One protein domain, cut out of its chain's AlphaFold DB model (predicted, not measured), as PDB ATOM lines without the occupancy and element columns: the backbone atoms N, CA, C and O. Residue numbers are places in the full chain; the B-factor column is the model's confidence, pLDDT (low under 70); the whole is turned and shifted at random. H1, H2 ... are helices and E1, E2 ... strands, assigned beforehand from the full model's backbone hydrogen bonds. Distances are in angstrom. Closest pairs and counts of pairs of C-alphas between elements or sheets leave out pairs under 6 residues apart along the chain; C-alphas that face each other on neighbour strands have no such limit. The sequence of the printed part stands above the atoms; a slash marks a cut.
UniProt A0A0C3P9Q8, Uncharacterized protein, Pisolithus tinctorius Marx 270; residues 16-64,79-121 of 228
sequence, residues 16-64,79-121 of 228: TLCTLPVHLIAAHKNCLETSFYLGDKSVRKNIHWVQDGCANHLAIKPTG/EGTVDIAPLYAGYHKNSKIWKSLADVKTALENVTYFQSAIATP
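What this domain is: This is residues 16 to 64 and 79 to 121 of the 228 residues of an uncharacterized protein of Pisolithus tinctorius Marx 270 (UniProt A0A0C3P9Q8). Picture a long, thinly joined body: a small two-strand hairpin, E1 and E2, sits at one end, helix H1 lies toward the other end, and the longest helix, H3, runs along one side until its last residues, 114 to 118, come near the hairpin. The unnamed stretch of residues 79 to 100 runs from the hairpin end back to the far end, where H3 begins, and the short H2 leads straight into E1. There are 92 printed residues, with three named helices and two named strands in the order H1 H2 E1 E2 H3; the sheet, in the order E1 - E2, is antiparallel, and the class is mixed, helices and strands. The whole is only just loose, close to compact, with a radius of gyration of the C-alphas of 15.1 A, and its elongated outline spans 46 by 29 by 23 A.

Where its parts are: Begin at C-alpha 47, at (21.046, 36.254, -14.093), where E1, residues 47 to 52, sets out and covers 15.3 A. E2, residues 55 to 60, comes back over 16.1 A. Just before E1 look for H2, residues 43 to 46, 5.2 A long. Find C-alpha 22 at (48.604, 36.285, -10.064); from there H1, residues 22 to 33, runs 16.4 A. H3, residues 101 to 118, runs 26.1 A and ends at C-alpha 118, at (12.361, 33.683, -4.868).

How they stand to each other: Start with the hairpin of E1 and E2, antiparallel at 145 degrees. Look at N 50 and O 57, within hydrogen-bond range at 2.8 A, and N 48 and O 59 at 3.0 A. The closest C-alphas of E1 and H3 are those of Trp 49 and Ile 118, 7.6 A apart. Those of H2 and E2 are Asn 46 and Ile 60, 5.9 A apart. H2 and H3 are close but not clearly touching, with the C-alphas of Arg 44 and Asn 110 closest at 7.1 A. H1 is apart from H2, H3, E1 and E2. In H1 and H3 every O i to N i+4 pair is within hydrogen-bond range; H2 is too short for such a pair.

The domain as a whole: The two C-alphas farthest apart are those of Cys 18 and Pro 121, at 47.3 A. Residues 65 to 78 are not printed, and C-alphas 64 and 79 are 18.3 A apart across this cut, which falls in the link from E2 to H3. Of the links that are printed whole, H2 to E1 and E1 to E2 are tight and H1 to H2 is short. The mean pLDDT of the printed part is 74.0; look for values under 70 at residues 16 to 20, 23 to 24, 27, 55, 79 and 86 to 102.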
ATOM      1  N   THR A  16      47.651  49.764  -5.152       52.38
ATOM      2  CA  THR A  16      48.178  49.099  -6.342       52.38
ATOM      3  C   THR A  16      47.947  47.591  -6.224       52.38
ATOM      4  O   THR A  16      48.439  46.957  -5.294       52.38
ATOM      5  N   LEU A  17      47.220  47.008  -7.183       54.62
ATOM      6  CA  LEU A  17      46.883  45.576  -7.263       54.62
ATOM      7  C   LEU A  17      48.103  44.630  -7.344       54.62
ATOM      8  O   LEU A  17      47.940  43.415  -7.300       54.62
ATOM      9  N   CYS A  18      49.321  45.164  -7.459       50.56
ATOM     10  CA  CYS A  18      50.549  44.432  -7.783       50.56
ATOM     11  C   CYS A  18      51.093  43.503  -6.680       50.56
ATOM     12  O   CYS A  18      52.141  42.900  -6.880       50.56
ATOM     13  N   THR A  19      50.436  43.388  -5.523       61.19
ATOM     14  CA  THR A  19      50.866  42.504  -4.419       61.19
ATOM     15  C   THR A  19      50.013  41.252  -4.251       61.19
ATOM     16  O   THR A  19      50.281  40.455  -3.353       61.19
ATOM     17  N   LEU A  20      48.989  41.049  -5.084       59.97
ATOM     18  CA  LEU A  20      48.206  39.819  -5.044       59.97
ATOM     19  C   LEU A  20      48.890  38.696  -5.831       59.97
ATOM     20  O   LEU A  20      49.497  38.963  -6.871       59.97
ATOM     21  N   PRO A  21      48.732  37.435  -5.390       73.94
ATOM     22  CA  PRO A  21      48.998  36.283  -6.235       73.94
ATOM     23  C   PRO A  21      48.317  36.434  -7.601       73.94
ATOM     24  O   PRO A  21      47.150  36.828  -7.685       73.94
ATOM     25  N   VAL A  22      49.046  36.107  -8.670       71.94
ATOM     26  CA  VAL A  22      48.604  36.285 -10.064       71.94
ATOM     27  C   VAL A  22      47.256  35.606 -10.327       71.94
ATOM     28  O   VAL A  22      46.405  36.188 -10.999       71.94
ATOM     29  N   HIS A  23      47.014  34.433  -9.730       67.50
ATOM     30  CA  HIS A  23      45.750  33.711  -9.875       67.50
ATOM     31  C   HIS A  23      44.551  34.474  -9.290       67.50
ATOM     32  O   HIS A  23      43.485  34.463  -9.893       67.50
ATOM     33  N   LEU A  24      44.701  35.203  -8.173       63.16
ATOM     34  CA  LEU A  24      43.604  36.003  -7.607       63.16
ATOM     35  C   LEU A  24      43.273  37.208  -8.487       63.16
ATOM     36  O   LEU A  24      42.109  37.581  -8.618       63.16
ATOM     37  N   ILE A  25      44.289  37.807  -9.112       72.62
ATOM     38  CA  ILE A  25      44.096  38.897 -10.074       72.62
ATOM     39  C   ILE A  25      43.371  38.371 -11.318       72.62
ATOM     40  O   ILE A  25      42.436  39.016 -11.790       72.62
ATOM     41  N   ALA A  26      43.777  37.207 -11.832       74.12
ATOM     42  CA  ALA A  26      43.139  36.558 -12.975       74.12
ATOM     43  C   ALA A  26      41.688  36.158 -12.666       74.12
ATOM     44  O   ALA A  26      40.790  36.511 -13.422       74.12
ATOM     45  N   ALA A  27      41.436  35.528 -11.516       66.69
ATOM     46  CA  ALA A  27      40.091  35.170 -11.077       66.69
ATOM     47  C   ALA A  27      39.191  36.407 -10.946       66.69
ATOM     48  O   ALA A  27      38.064  36.404 -11.435       66.69
ATOM     49  N   HIS A  28      39.695  37.495 -10.353       72.81
ATOM     50  CA  HIS A  28      38.945  38.746 -10.248       72.81
ATOM     51  C   HIS A  28      38.619  39.350 -11.619       72.81
ATOM     52  O   HIS A  28      37.479  39.748 -11.853       72.81
ATOM     53  N   LYS A  29      39.590  39.387 -12.541       79.31
ATOM     54  CA  LYS A  29      39.363  39.858 -13.913       79.31
ATOM     55  C   LYS A  29      38.322  39.009 -14.634       79.31
ATOM     56  O   LYS A  29      37.380  39.577 -15.167       79.31
ATOM     57  N   ASN A  30      38.420  37.685 -14.544       76.12
ATOM     58  CA  ASN A  30      37.432  36.778 -15.129       76.12
ATOM     59  C   ASN A  30      36.028  37.023 -14.550       76.12
ATOM     60  O   ASN A  30      35.049  37.052 -15.291       76.12
ATOM     61  N   CYS A  31      35.904  37.266 -13.240       72.44
ATOM     62  CA  CYS A  31      34.614  37.595 -12.621       72.44
ATOM     63  C   CYS A  31      34.021  38.907 -13.164       72.44
ATOM     64  O   CYS A  31      32.809  39.003 -13.358       72.44
ATOM     65  N   LEU A  32      34.863  39.918 -13.400       77.56
ATOM     66  CA  LEU A  32      34.433  41.203 -13.954       77.56
ATOM     67  C   LEU A  32      34.076  41.097 -15.443       77.56
ATOM     68  O   LEU A  32      33.055  41.633 -15.860       77.56
ATOM     69  N   GLU A  33      34.880  40.387 -16.233       81.88
ATOM     70  CA  GLU A  33      34.659  40.199 -17.674       81.88
ATOM     71  C   GLU A  33      33.387  39.398 -17.961       81.88
ATOM     72  O   GLU A  33      32.635  39.723 -18.877       81.88
ATOM     73  N   THR A  34      33.094  38.397 -17.132       79.00
ATOM     74  CA  THR A  34      31.882  37.577 -17.266       79.00
ATOM     75  C   THR A  34      30.609  38.288 -16.805       79.00
ATOM     76  O   THR A  34      29.513  37.790 -17.037       79.00
ATOM     77  N   SER A  35      30.716  39.466 -16.174       82.88
ATOM     78  CA  SER A  35      29.576  40.204 -15.604       82.88
ATOM     79  C   SER A  35      28.756  39.401 -14.569       82.88
ATOM     80  O   SER A  35      27.588  39.717 -14.316       82.88
ATOM     81  N   PHE A  36      29.371  38.374 -13.960       81.00
ATOM     82  CA  PHE A  36      28.796  37.531 -12.898       81.00
ATOM     83  C   PHE A  36      29.417  37.783 -11.518       81.00
ATOM     84  O   PHE A  36      29.154  37.059 -10.554       81.00
ATOM     85  N   TYR A  37      30.228  38.834 -11.393       84.88
ATOM     86  CA  TYR A  37      30.748  39.266 -10.107       84.88
ATOM     87  C   TYR A  37      29.620  39.790  -9.213       84.88
ATOM     88  O   TYR A  37      28.943  40.760  -9.551       84.88
ATOM     89  N   LEU A  38      29.449  39.201  -8.024       82.56
ATOM     90  CA  LEU A  38      28.407  39.635  -7.089       82.56
ATOM     91  C   LEU A  38      28.597  41.078  -6.611       82.56
ATOM     92  O   LEU A  38      27.616  41.698  -6.222       82.56
ATOM     93  N   GLY A  39      29.805  41.640  -6.654       83.44
ATOM     94  CA  GLY A  39      30.019  43.058  -6.348       83.44
ATOM     95  C   GLY A  39      29.552  44.021  -7.447       83.44
ATOM     96  O   GLY A  39      29.541  45.227  -7.214       83.44
ATOM     97  N   ASP A  40      29.140  43.531  -8.622       85.38
ATOM     98  CA  ASP A  40      28.628  44.358  -9.716       85.38
ATOM     99  C   ASP A  40      27.094  44.463  -9.673       85.38
ATOM    100  O   ASP A  40      26.370  43.477  -9.548       85.38
ATOM    101  N   LYS A  41      26.553  45.674  -9.825       86.38
ATOM    102  CA  LYS A  41      25.104  45.916  -9.924       86.38
ATOM    103  C   LYS A  41      24.502  45.357 -11.213       86.38
ATOM    104  O   LYS A  41      23.291  45.128 -11.264       86.38
ATOM    105  N   SER A  42      25.316  45.176 -12.253       88.31
ATOM    106  CA  SER A  42      24.880  44.650 -13.547       88.31
ATOM    107  C   SER A  42      24.441  43.183 -13.468       88.31
ATOM    108  O   SER A  42      23.557  42.785 -14.226       88.31
ATOM    109  N   VAL A  43      24.947  42.418 -12.488       87.62
ATOM    110  CA  VAL A  43      24.708  40.972 -12.350       87.62
ATOM    111  C   VAL A  43      23.221  40.603 -12.318       87.62
ATOM    112  O   VAL A  43      22.813  39.594 -12.885       87.62
ATOM    113  N   ARG A  44      22.371  41.467 -11.741       90.19
ATOM    114  CA  ARG A  44      20.913  41.254 -11.664       90.19
ATOM    115  C   ARG A  44      20.223  41.251 -13.026       90.19
ATOM    116  O   ARG A  44      19.116  40.750 -13.142       90.19
ATOM    117  N   LYS A  45      20.838  41.869 -14.036       89.75
ATOM    118  CA  LYS A  45      20.314  41.914 -15.408       89.75
ATOM    119  C   LYS A  45      20.727  40.686 -16.216       89.75
ATOM    120  O   LYS A  45      20.075  40.376 -17.208       89.75
ATOM    121  N   ASN A  46      21.793  40.017 -15.780       87.56
ATOM    122  CA  ASN A  46      22.435  38.924 -16.502       87.56
ATOM    123  C   ASN A  46      22.041  37.550 -15.953       87.56
ATOM    124  O   ASN A  46      22.301  36.545 -16.606       87.56
ATOM    125  N   ILE A  47      21.426  37.495 -14.769       87.56
ATOM    126  CA  ILE A  47      21.046  36.254 -14.093       87.56
ATOM    127  C   ILE A  47      19.563  36.300 -13.733       87.56
ATOM    128  O   ILE A  47      19.057  37.329 -13.285       87.56
ATOM    129  N   HIS A  48      18.880  35.172 -13.897       88.62
ATOM    130  CA  HIS A  48      17.486  34.993 -13.507       88.62
ATOM    131  C   HIS A  48      17.278  33.643 -12.814       88.62
ATOM    132  O   HIS A  48      18.113  32.746 -12.923       88.62
ATOM    133  N   TRP A  49      16.175  33.516 -12.080       85.56
ATOM    134  CA  TRP A  49      15.759  32.236 -11.515       85.56
ATOM    135  C   TRP A  49      15.071  31.390 -12.585       85.56
ATOM    136  O   TRP A  49      14.183  31.876 -13.287       85.56
ATOM    137  N   VAL A  50      15.462  30.125 -12.667       82.69
ATOM    138  CA  VAL A  50      14.836  29.096 -13.496       82.69
ATOM    139  C   VAL A  50      14.349  27.985 -12.581       82.69
ATOM    140  O   VAL A  50      15.102  27.504 -11.732       82.69
ATOM    141  N   GLN A  51      13.087  27.594 -12.746       80.06
ATOM    142  CA  GLN A  51      12.532  26.441 -12.056       80.06
ATOM    143  C   GLN A  51      12.831  25.180 -12.871       80.06
ATOM    144  O   GLN A  51      12.421  25.088 -14.028       80.06
ATOM    145  N   ASP A  52      13.516  24.223 -12.252       75.00
ATOM    146  CA  ASP A  52      13.778  22.895 -12.803       75.00
ATOM    147  C   ASP A  52      13.183  21.848 -11.849       75.00
ATOM    148  O   ASP A  52      13.663  21.620 -10.734       75.00
ATOM    149  N   GLY A  53      12.025  21.305 -12.232       81.62
ATOM    150  CA  GLY A  53      11.200  20.464 -11.367       81.62
ATOM    151  C   GLY A  53      10.807  21.157 -10.051       81.62
ATOM    152  O   GLY A  53      10.055  22.138 -10.034       81.62
ATOM    153  N   CYS A  54      11.300  20.614  -8.933       72.25
ATOM    154  CA  CYS A  54      11.071  21.128  -7.575       72.25
ATOM    155  C   CYS A  54      12.185  22.067  -7.079       72.25
ATOM    156  O   CYS A  54      12.098  22.572  -5.958       72.25
ATOM    157  N   ALA A  55      13.237  22.272  -7.873       68.81
ATOM    158  CA  ALA A  55      14.374  23.109  -7.527       68.81
ATOM    159  C   ALA A  55      14.339  24.434  -8.300       68.81
ATOM    160  O   ALA A  55      13.741  24.553  -9.368       68.81
ATOM    161  N   ASN A  56      14.980  25.455  -7.734       73.06
ATOM    162  CA  ASN A  56      15.184  26.736  -8.396       73.06
ATOM    163  C   ASN A  56      16.683  26.985  -8.529       73.06
ATOM    164  O   ASN A  56      17.419  26.884  -7.544       73.06
ATOM    165  N   HIS A  57      17.115  27.360  -9.727       79.06
ATOM    166  CA  HIS A  57      18.513  27.591 -10.072       79.06
ATOM    167  C   HIS A  57      18.710  29.019 -10.573       79.06
ATOM    168  O   HIS A  57      17.820  29.598 -11.192       79.06
ATOM    169  N   LEU A  58      19.885  29.592 -10.315       81.44
ATOM    170  CA  LEU A  58      20.295  30.845 -10.944       81.44
ATOM    171  C   LEU A  58      20.941  30.518 -12.291       81.44
ATOM    172  O   LEU A  58      21.947  29.814 -12.349       81.44
ATOM    173  N   ALA A  59      20.352  31.032 -13.363       85.81
ATOM    174  CA  ALA A  59      20.761  30.775 -14.735       85.81
ATOM    175  C   ALA A  59      21.157  32.063 -15.452       85.81
ATOM    176  O   ALA A  59      20.624  33.147 -15.175       85.81
ATOM    177  N   ILE A  60      22.066  31.933 -16.413       87.38
ATOM    178  CA  ILE A  60      22.482  33.038 -17.271       87.38
ATOM    179  C   ILE A  60      21.326  33.397 -18.204       87.38
ATOM    180  O   ILE A  60      20.724  32.537 -18.847       87.38
ATOM    181  N   LYS A  61      20.991  34.685 -18.283       87.44
ATOM    182  CA  LYS A  61      20.003  35.173 -19.241       87.44
ATOM    183  C   LYS A  61      20.608  35.129 -20.653       87.44
ATOM    184  O   LYS A  61      21.659  35.740 -20.857       87.44
ATOM    185  N   PRO A  62      19.964  34.472 -21.636       84.75
ATOM    186  CA  PRO A  62      20.468  34.443 -23.004       84.75
ATOM    187  C   PRO A  62      20.608  35.862 -23.562       84.75
ATOM    188  O   PRO A  62      19.661  36.655 -23.531       84.75
ATOM    189  N   THR A  63      21.786  36.187 -24.091       79.19
ATOM    190  CA  THR A  63      22.085  37.458 -24.759       79.19
ATOM    191  C   THR A  63      21.272  37.566 -26.051       79.19
ATOM    192  O   THR A  63      21.719  37.189 -27.128       79.19
ATOM    193  N   GLY A  64      20.036  38.054 -25.944       78.06
ATOM    194  CA  GLY A  64      19.131  38.209 -27.086       78.06
ATOM    195  C   GLY A  64      17.644  38.102 -26.758       78.06
ATOM    196  O   GLY A  64      16.826  38.455 -27.606       78.06
ATOM    197  N   GLU A  79      13.080  22.213 -23.203       68.00
ATOM    198  CA  GLU A  79      14.045  21.148 -22.891       68.00
ATOM    199  C   GLU A  79      15.380  21.421 -23.599       68.00
ATOM    200  O   GLU A  79      15.541  21.221 -24.802       68.00
ATOM    201  N   GLY A  80      16.326  21.959 -22.841       70.31
ATOM    202  CA  GLY A  80      17.605  22.451 -23.310       70.31
ATOM    203  C   GLY A  80      18.495  22.695 -22.102       70.31
ATOM    204  O   GLY A  80      18.012  22.990 -21.009       70.31
ATOM    205  N   THR A  81      19.802  22.527 -22.280       72.62
ATOM    206  CA  THR A  81      20.785  22.743 -21.218       72.62
ATOM    207  C   THR A  81      20.790  24.218 -20.832       72.62
ATOM    208  O   THR A  81      21.276  25.064 -21.581       72.62
ATOM    209  N   VAL A  82      20.201  24.535 -19.681       76.69
ATOM    210  CA  VAL A  82      20.261  25.871 -19.096       76.69
ATOM    211  C   VAL A  82      21.663  26.075 -18.527       76.69
ATOM    212  O   VAL A  82      22.083  25.332 -17.640       76.69
ATOM    213  N   ASP A  83      22.378  27.089 -19.010       80.56
ATOM    214  CA  ASP A  83      23.688  27.445 -18.464       80.56
ATOM    215  C   ASP A  83      23.523  28.024 -17.051       80.56
ATOM    216  O   ASP A  83      23.053  29.154 -16.850       80.56
ATOM    217  N   ILE A  84      23.898  27.227 -16.049       76.94
ATOM    218  CA  ILE A  84      23.897  27.629 -14.640       76.94
ATOM    219  C   ILE A  84      24.915  28.758 -14.456       76.94
ATOM    220  O   ILE A  84      26.064  28.646 -14.877       76.94
ATOM    221  N   ALA A  85      24.505  29.847 -13.803       72.88
ATOM    222  CA  ALA A  85      25.373  30.999 -13.602       72.88
ATOM    223  C   ALA A  85      26.432  30.705 -12.523       72.88
ATOM    224  O   ALA A  85      26.071  30.489 -11.359       72.88
ATOM    225  N   PRO A  86      27.736  30.749 -12.850       69.88
ATOM    226  CA  PRO A  86      28.777  30.619 -11.846       69.88
ATOM    227  C   PRO A  86      28.894  31.954 -11.096       69.88
ATOM    228  O   PRO A  86      29.458  32.932 -11.587       69.88
ATOM    229  N   LEU A  87      28.289  32.028  -9.910       67.31
ATOM    230  CA  LEU A  87      28.318  33.222  -9.070       67.31
ATOM    231  C   LEU A  87      29.570  33.257  -8.200       67.31
ATOM    232  O   LEU A  87      29.821  32.339  -7.421       67.31
ATOM    233  N   TYR A  88      30.301  34.368  -8.261       68.44
ATOM    234  CA  TYR A  88      31.525  34.549  -7.486       68.44
ATOM    235  C   TYR A  88      31.432  35.757  -6.552       68.44
ATOM    236  O   TYR A  88      31.063  36.864  -6.957       68.44
ATOM    237  N   ALA A  89      31.839  35.551  -5.298       63.50
ATOM    238  CA  ALA A  89      32.130  36.609  -4.338       63.50
ATOM    239  C   ALA A  89      33.511  36.362  -3.724       63.50
ATOM    240  O   ALA A  89      33.744  35.349  -3.068       63.50
ATOM    241  N   GLY A  90      34.432  37.303  -3.925       55.62
ATOM    242  CA  GLY A  90      35.713  37.319  -3.229       55.62
ATOM    243  C   GLY A  90      35.615  38.196  -1.987       55.62
ATOM    244  O   GLY A  90      35.384  39.396  -2.107       55.62
ATOM    245  N   TYR A  91      35.821  37.619  -0.802       51.12
ATOM    246  CA  TYR A  91      36.041  38.386   0.424       51.12
ATOM    247  C   TYR A  91      37.335  37.932   1.087       51.12
ATOM    248  O   TYR A  91      37.481  36.775   1.472       51.12
ATOM    249  N   HIS A  92      38.278  38.858   1.258       50.12
ATOM    250  CA  HIS A  92      39.507  38.596   1.996       50.12
ATOM    251  C   HIS A  92      39.646  39.608   3.134       50.12
ATOM    252  O   HIS A  92      40.098  40.737   2.924       50.12
ATOM    253  N   LYS A  93      39.298  39.171   4.352       46.94
ATOM    254  CA  LYS A  93      39.198  39.974   5.590       46.94
ATOM    255  C   LYS A  93      40.394  40.902   5.856       46.94
ATOM    256  O   LYS A  93      40.219  41.988   6.395       46.94
ATOM    257  N   ASN A  94      41.601  40.507   5.443       48.53
ATOM    258  CA  ASN A  94      42.841  41.256   5.702       48.53
ATOM    259  C   ASN A  94      43.418  41.985   4.477       48.53
ATOM    260  O   ASN A  94      44.470  42.617   4.572       48.53
ATOM    261  N   SER A  95      42.773  41.901   3.313       53.47
ATOM    262  CA  SER A  95      43.321  42.498   2.095       53.47
ATOM    263  C   SER A  95      42.875  43.945   1.978       53.47
ATOM    264  O   SER A  95      41.692  44.257   2.075       53.47
ATOM    265  N   LYS A  96      43.831  44.848   1.728       52.19
ATOM    266  CA  LYS A  96      43.530  46.255   1.441       52.19
ATOM    267  C   LYS A  96      42.912  46.487   0.059       52.19
ATOM    268  O   LYS A  96      42.578  47.624  -0.247       52.19
ATOM    269  N   ILE A  97      42.785  45.438  -0.746       50.12
ATOM    270  CA  ILE A  97      42.375  45.519  -2.147       50.12
ATOM    271  C   ILE A  97      40.872  45.269  -2.298       50.12
ATOM    272  O   ILE A  97      40.213  46.017  -3.008       50.12
ATOM    273  N   TRP A  98      40.291  44.352  -1.519       54.19
ATOM    274  CA  TRP A  98      38.831  44.144  -1.453       54.19
ATOM    275  C   TRP A  98      38.128  45.170  -0.540       54.19
ATOM    276  O   TRP A  98      37.074  44.912   0.031       54.19
ATOM    277  N   LYS A  99      38.755  46.338  -0.345       46.28
ATOM    278  CA  LYS A  99      38.371  47.366   0.638       46.28
ATOM    279  C   LYS A  99      37.328  48.356   0.169       46.28
ATOM    280  O   LYS A  99      36.981  49.267   0.926       46.28
ATOM    281  N   SER A 100      36.793  48.198  -1.027       52.31
ATOM    282  CA  SER A 100      35.538  48.857  -1.308       52.31
ATOM    283  C   SER A 100      34.485  48.172  -0.430       52.31
ATOM    284  O   SER A 100      33.923  47.144  -0.790       52.31
ATOM    285  N   LEU A 101      34.193  48.744   0.746       52.56
ATOM    286  CA  LEU A 101      32.963  48.435   1.486       52.56
ATOM    287  C   LEU A 101      31.745  48.503   0.548       52.56
ATOM    288  O   LEU A 101      30.740  47.856   0.816       52.56
ATOM    289  N   ALA A 102      31.838  49.253  -0.559       59.31
ATOM    290  CA  ALA A 102      30.818  49.298  -1.590       59.31
ATOM    291  C   ALA A 102      30.675  47.980  -2.372       59.31
ATOM    292  O   ALA A 102      29.547  47.662  -2.731       59.31
ATOM    293  N   ASP A 103      31.724  47.177  -2.567       70.81
ATOM    294  CA  ASP A 103      31.640  45.895  -3.291       70.81
ATOM    295  C   ASP A 103      31.008  44.829  -2.398       70.81
ATOM    296  O   ASP A 103      30.106  44.117  -2.824       70.81
ATOM    297  N   VAL A 104      31.402  44.787  -1.119       74.31
ATOM    298  CA  VAL A 104      30.770  43.914  -0.115       74.31
ATOM    299  C   VAL A 104      29.308  44.302   0.081       74.31
ATOM    300  O   VAL A 104      28.431  43.440   0.071       74.31
ATOM    301  N   LYS A 105      29.017  45.603   0.204       81.44
ATOM    302  CA  LYS A 105      27.643  46.100   0.297       81.44
ATOM    303  C   LYS A 105      26.836  45.733  -0.948       81.44
ATOM    304  O   LYS A 105      25.727  45.237  -0.811       81.44
ATOM    305  N   THR A 106      27.388  45.932  -2.144       83.75
ATOM    306  CA  THR A 106      26.702  45.601  -3.403       83.75
ATOM    307  C   THR A 106      26.473  44.096  -3.525       83.75
ATOM    308  O   THR A 106      25.372  43.683  -3.881       83.75
ATOM    309  N   ALA A 107      27.448  43.271  -3.137       82.31
ATOM    310  CA  ALA A 107      27.295  41.822  -3.073       82.31
ATOM    311  C   ALA A 107      26.183  41.404  -2.108       82.31
ATOM    312  O   ALA A 107      25.315  40.620  -2.485       82.31
ATOM    313  N   LEU A 108      26.133  41.977  -0.905       82.25
ATOM    314  CA  LEU A 108      25.054  41.726   0.054       82.25
ATOM    315  C   LEU A 108      23.688  42.194  -0.466       82.25
ATOM    316  O   LEU A 108      22.699  41.476  -0.316       82.25
ATOM    317  N   GLU A 109      23.624  43.358  -1.116       87.25
ATOM    318  CA  GLU A 109      22.407  43.864  -1.760       87.25
ATOM    319  C   GLU A 109      21.943  42.917  -2.880       87.25
ATOM    320  O   GLU A 109      20.748  42.659  -3.012       87.25
ATOM    321  N   ASN A 110      22.872  42.375  -3.673       87.44
ATOM    322  CA  ASN A 110      22.584  41.421  -4.744       87.44
ATOM    323  C   ASN A 110      22.102  40.073  -4.199       87.44
ATOM    324  O   ASN A 110      21.087  39.558  -4.661       87.44
ATOM    325  N   VAL A 111      22.760  39.528  -3.174       83.88
ATOM    326  CA  VAL A 111      22.334  38.277  -2.528       83.88
ATOM    327  C   VAL A 111      20.947  38.437  -1.896       83.88
ATOM    328  O   VAL A 111      20.075  37.595  -2.106       83.88
ATOM    329  N   THR A 112      20.705  39.546  -1.191       83.94
ATOM    330  CA  THR A 112      19.384  39.873  -0.623       83.94
ATOM    331  C   THR A 112      18.317  39.999  -1.712       83.94
ATOM    332  O   THR A 112      17.195  39.515  -1.546       83.94
ATOM    333  N   TYR A 113      18.658  40.620  -2.846       88.25
ATOM    334  CA  TYR A 113      17.764  40.724  -3.997       88.25
ATOM    335  C   TYR A 113      17.370  39.342  -4.530       88.25
ATOM    336  O   TYR A 113      16.179  39.067  -4.658       88.25
ATOM    337  N   PHE A 114      18.338  38.452  -4.774       85.31
ATOM    338  CA  PHE A 114      18.050  37.112  -5.288       85.31
ATOM    339  C   PHE A 114      17.194  36.287  -4.319       85.31
ATOM    340  O   PHE A 114      16.279  35.601  -4.766       85.31
ATOM    341  N   GLN A 115      17.418  36.408  -3.008       83.81
ATOM    342  CA  GLN A 115      16.579  35.763  -1.989       83.81
ATOM    343  C   GLN A 115      15.151  36.303  -1.956       83.81
ATOM    344  O   GLN A 115      14.201  35.543  -1.804       83.81
ATOM    345  N   SER A 116      14.995  37.619  -2.089       82.94
ATOM    346  CA  SER A 116      13.672  38.249  -2.085       82.94
ATOM    347  C   SER A 116      12.885  37.894  -3.345       82.94
ATOM    348  O   SER A 116      11.672  37.730  -3.282       82.94
ATOM    349  N   ALA A 117      13.571  37.743  -4.482       84.25
ATOM    350  CA  ALA A 117      12.956  37.399  -5.761       84.25
ATOM    351  C   ALA A 117      12.354  35.983  -5.795       84.25
ATOM    352  O   ALA A 117      11.444  35.741  -6.581       84.25
ATOM    353  N   ILE A 118      12.841  35.071  -4.950       79.69
ATOM    354  CA  ILE A 118      12.361  33.683  -4.868       79.69
ATOM    355  C   ILE A 118      11.427  33.431  -3.675       79.69
ATOM    356  O   ILE A 118      10.855  32.350  -3.540       79.69
ATOM    357  N   ALA A 119      11.262  34.409  -2.785       79.88
ATOM    358  CA  ALA A 119      10.399  34.255  -1.626       79.88
ATOM    359  C   ALA A 119       8.931  34.100  -2.055       79.88
ATOM    360  O   ALA A 119       8.396  34.917  -2.808       79.88
ATOM    361  N   THR A 120       8.258  33.072  -1.533       74.50
ATOM    362  CA  THR A 120       6.826  32.860  -1.762       74.50
ATOM    363  C   THR A 120       6.033  34.052  -1.217       74.50
ATOM    364  O   THR A 120       6.122  34.339  -0.017       74.50
ATOM    365  N   PRO A 121       5.223  34.745  -2.042       74.75
ATOM    366  CA  PRO A 121       4.406  35.858  -1.574       74.75
ATOM    367  C   PRO A 121       3.544  35.452  -0.371       74.75
ATOM    368  O   PRO A 121       2.799  34.477  -0.437       74.75
TER     369      PRO A 121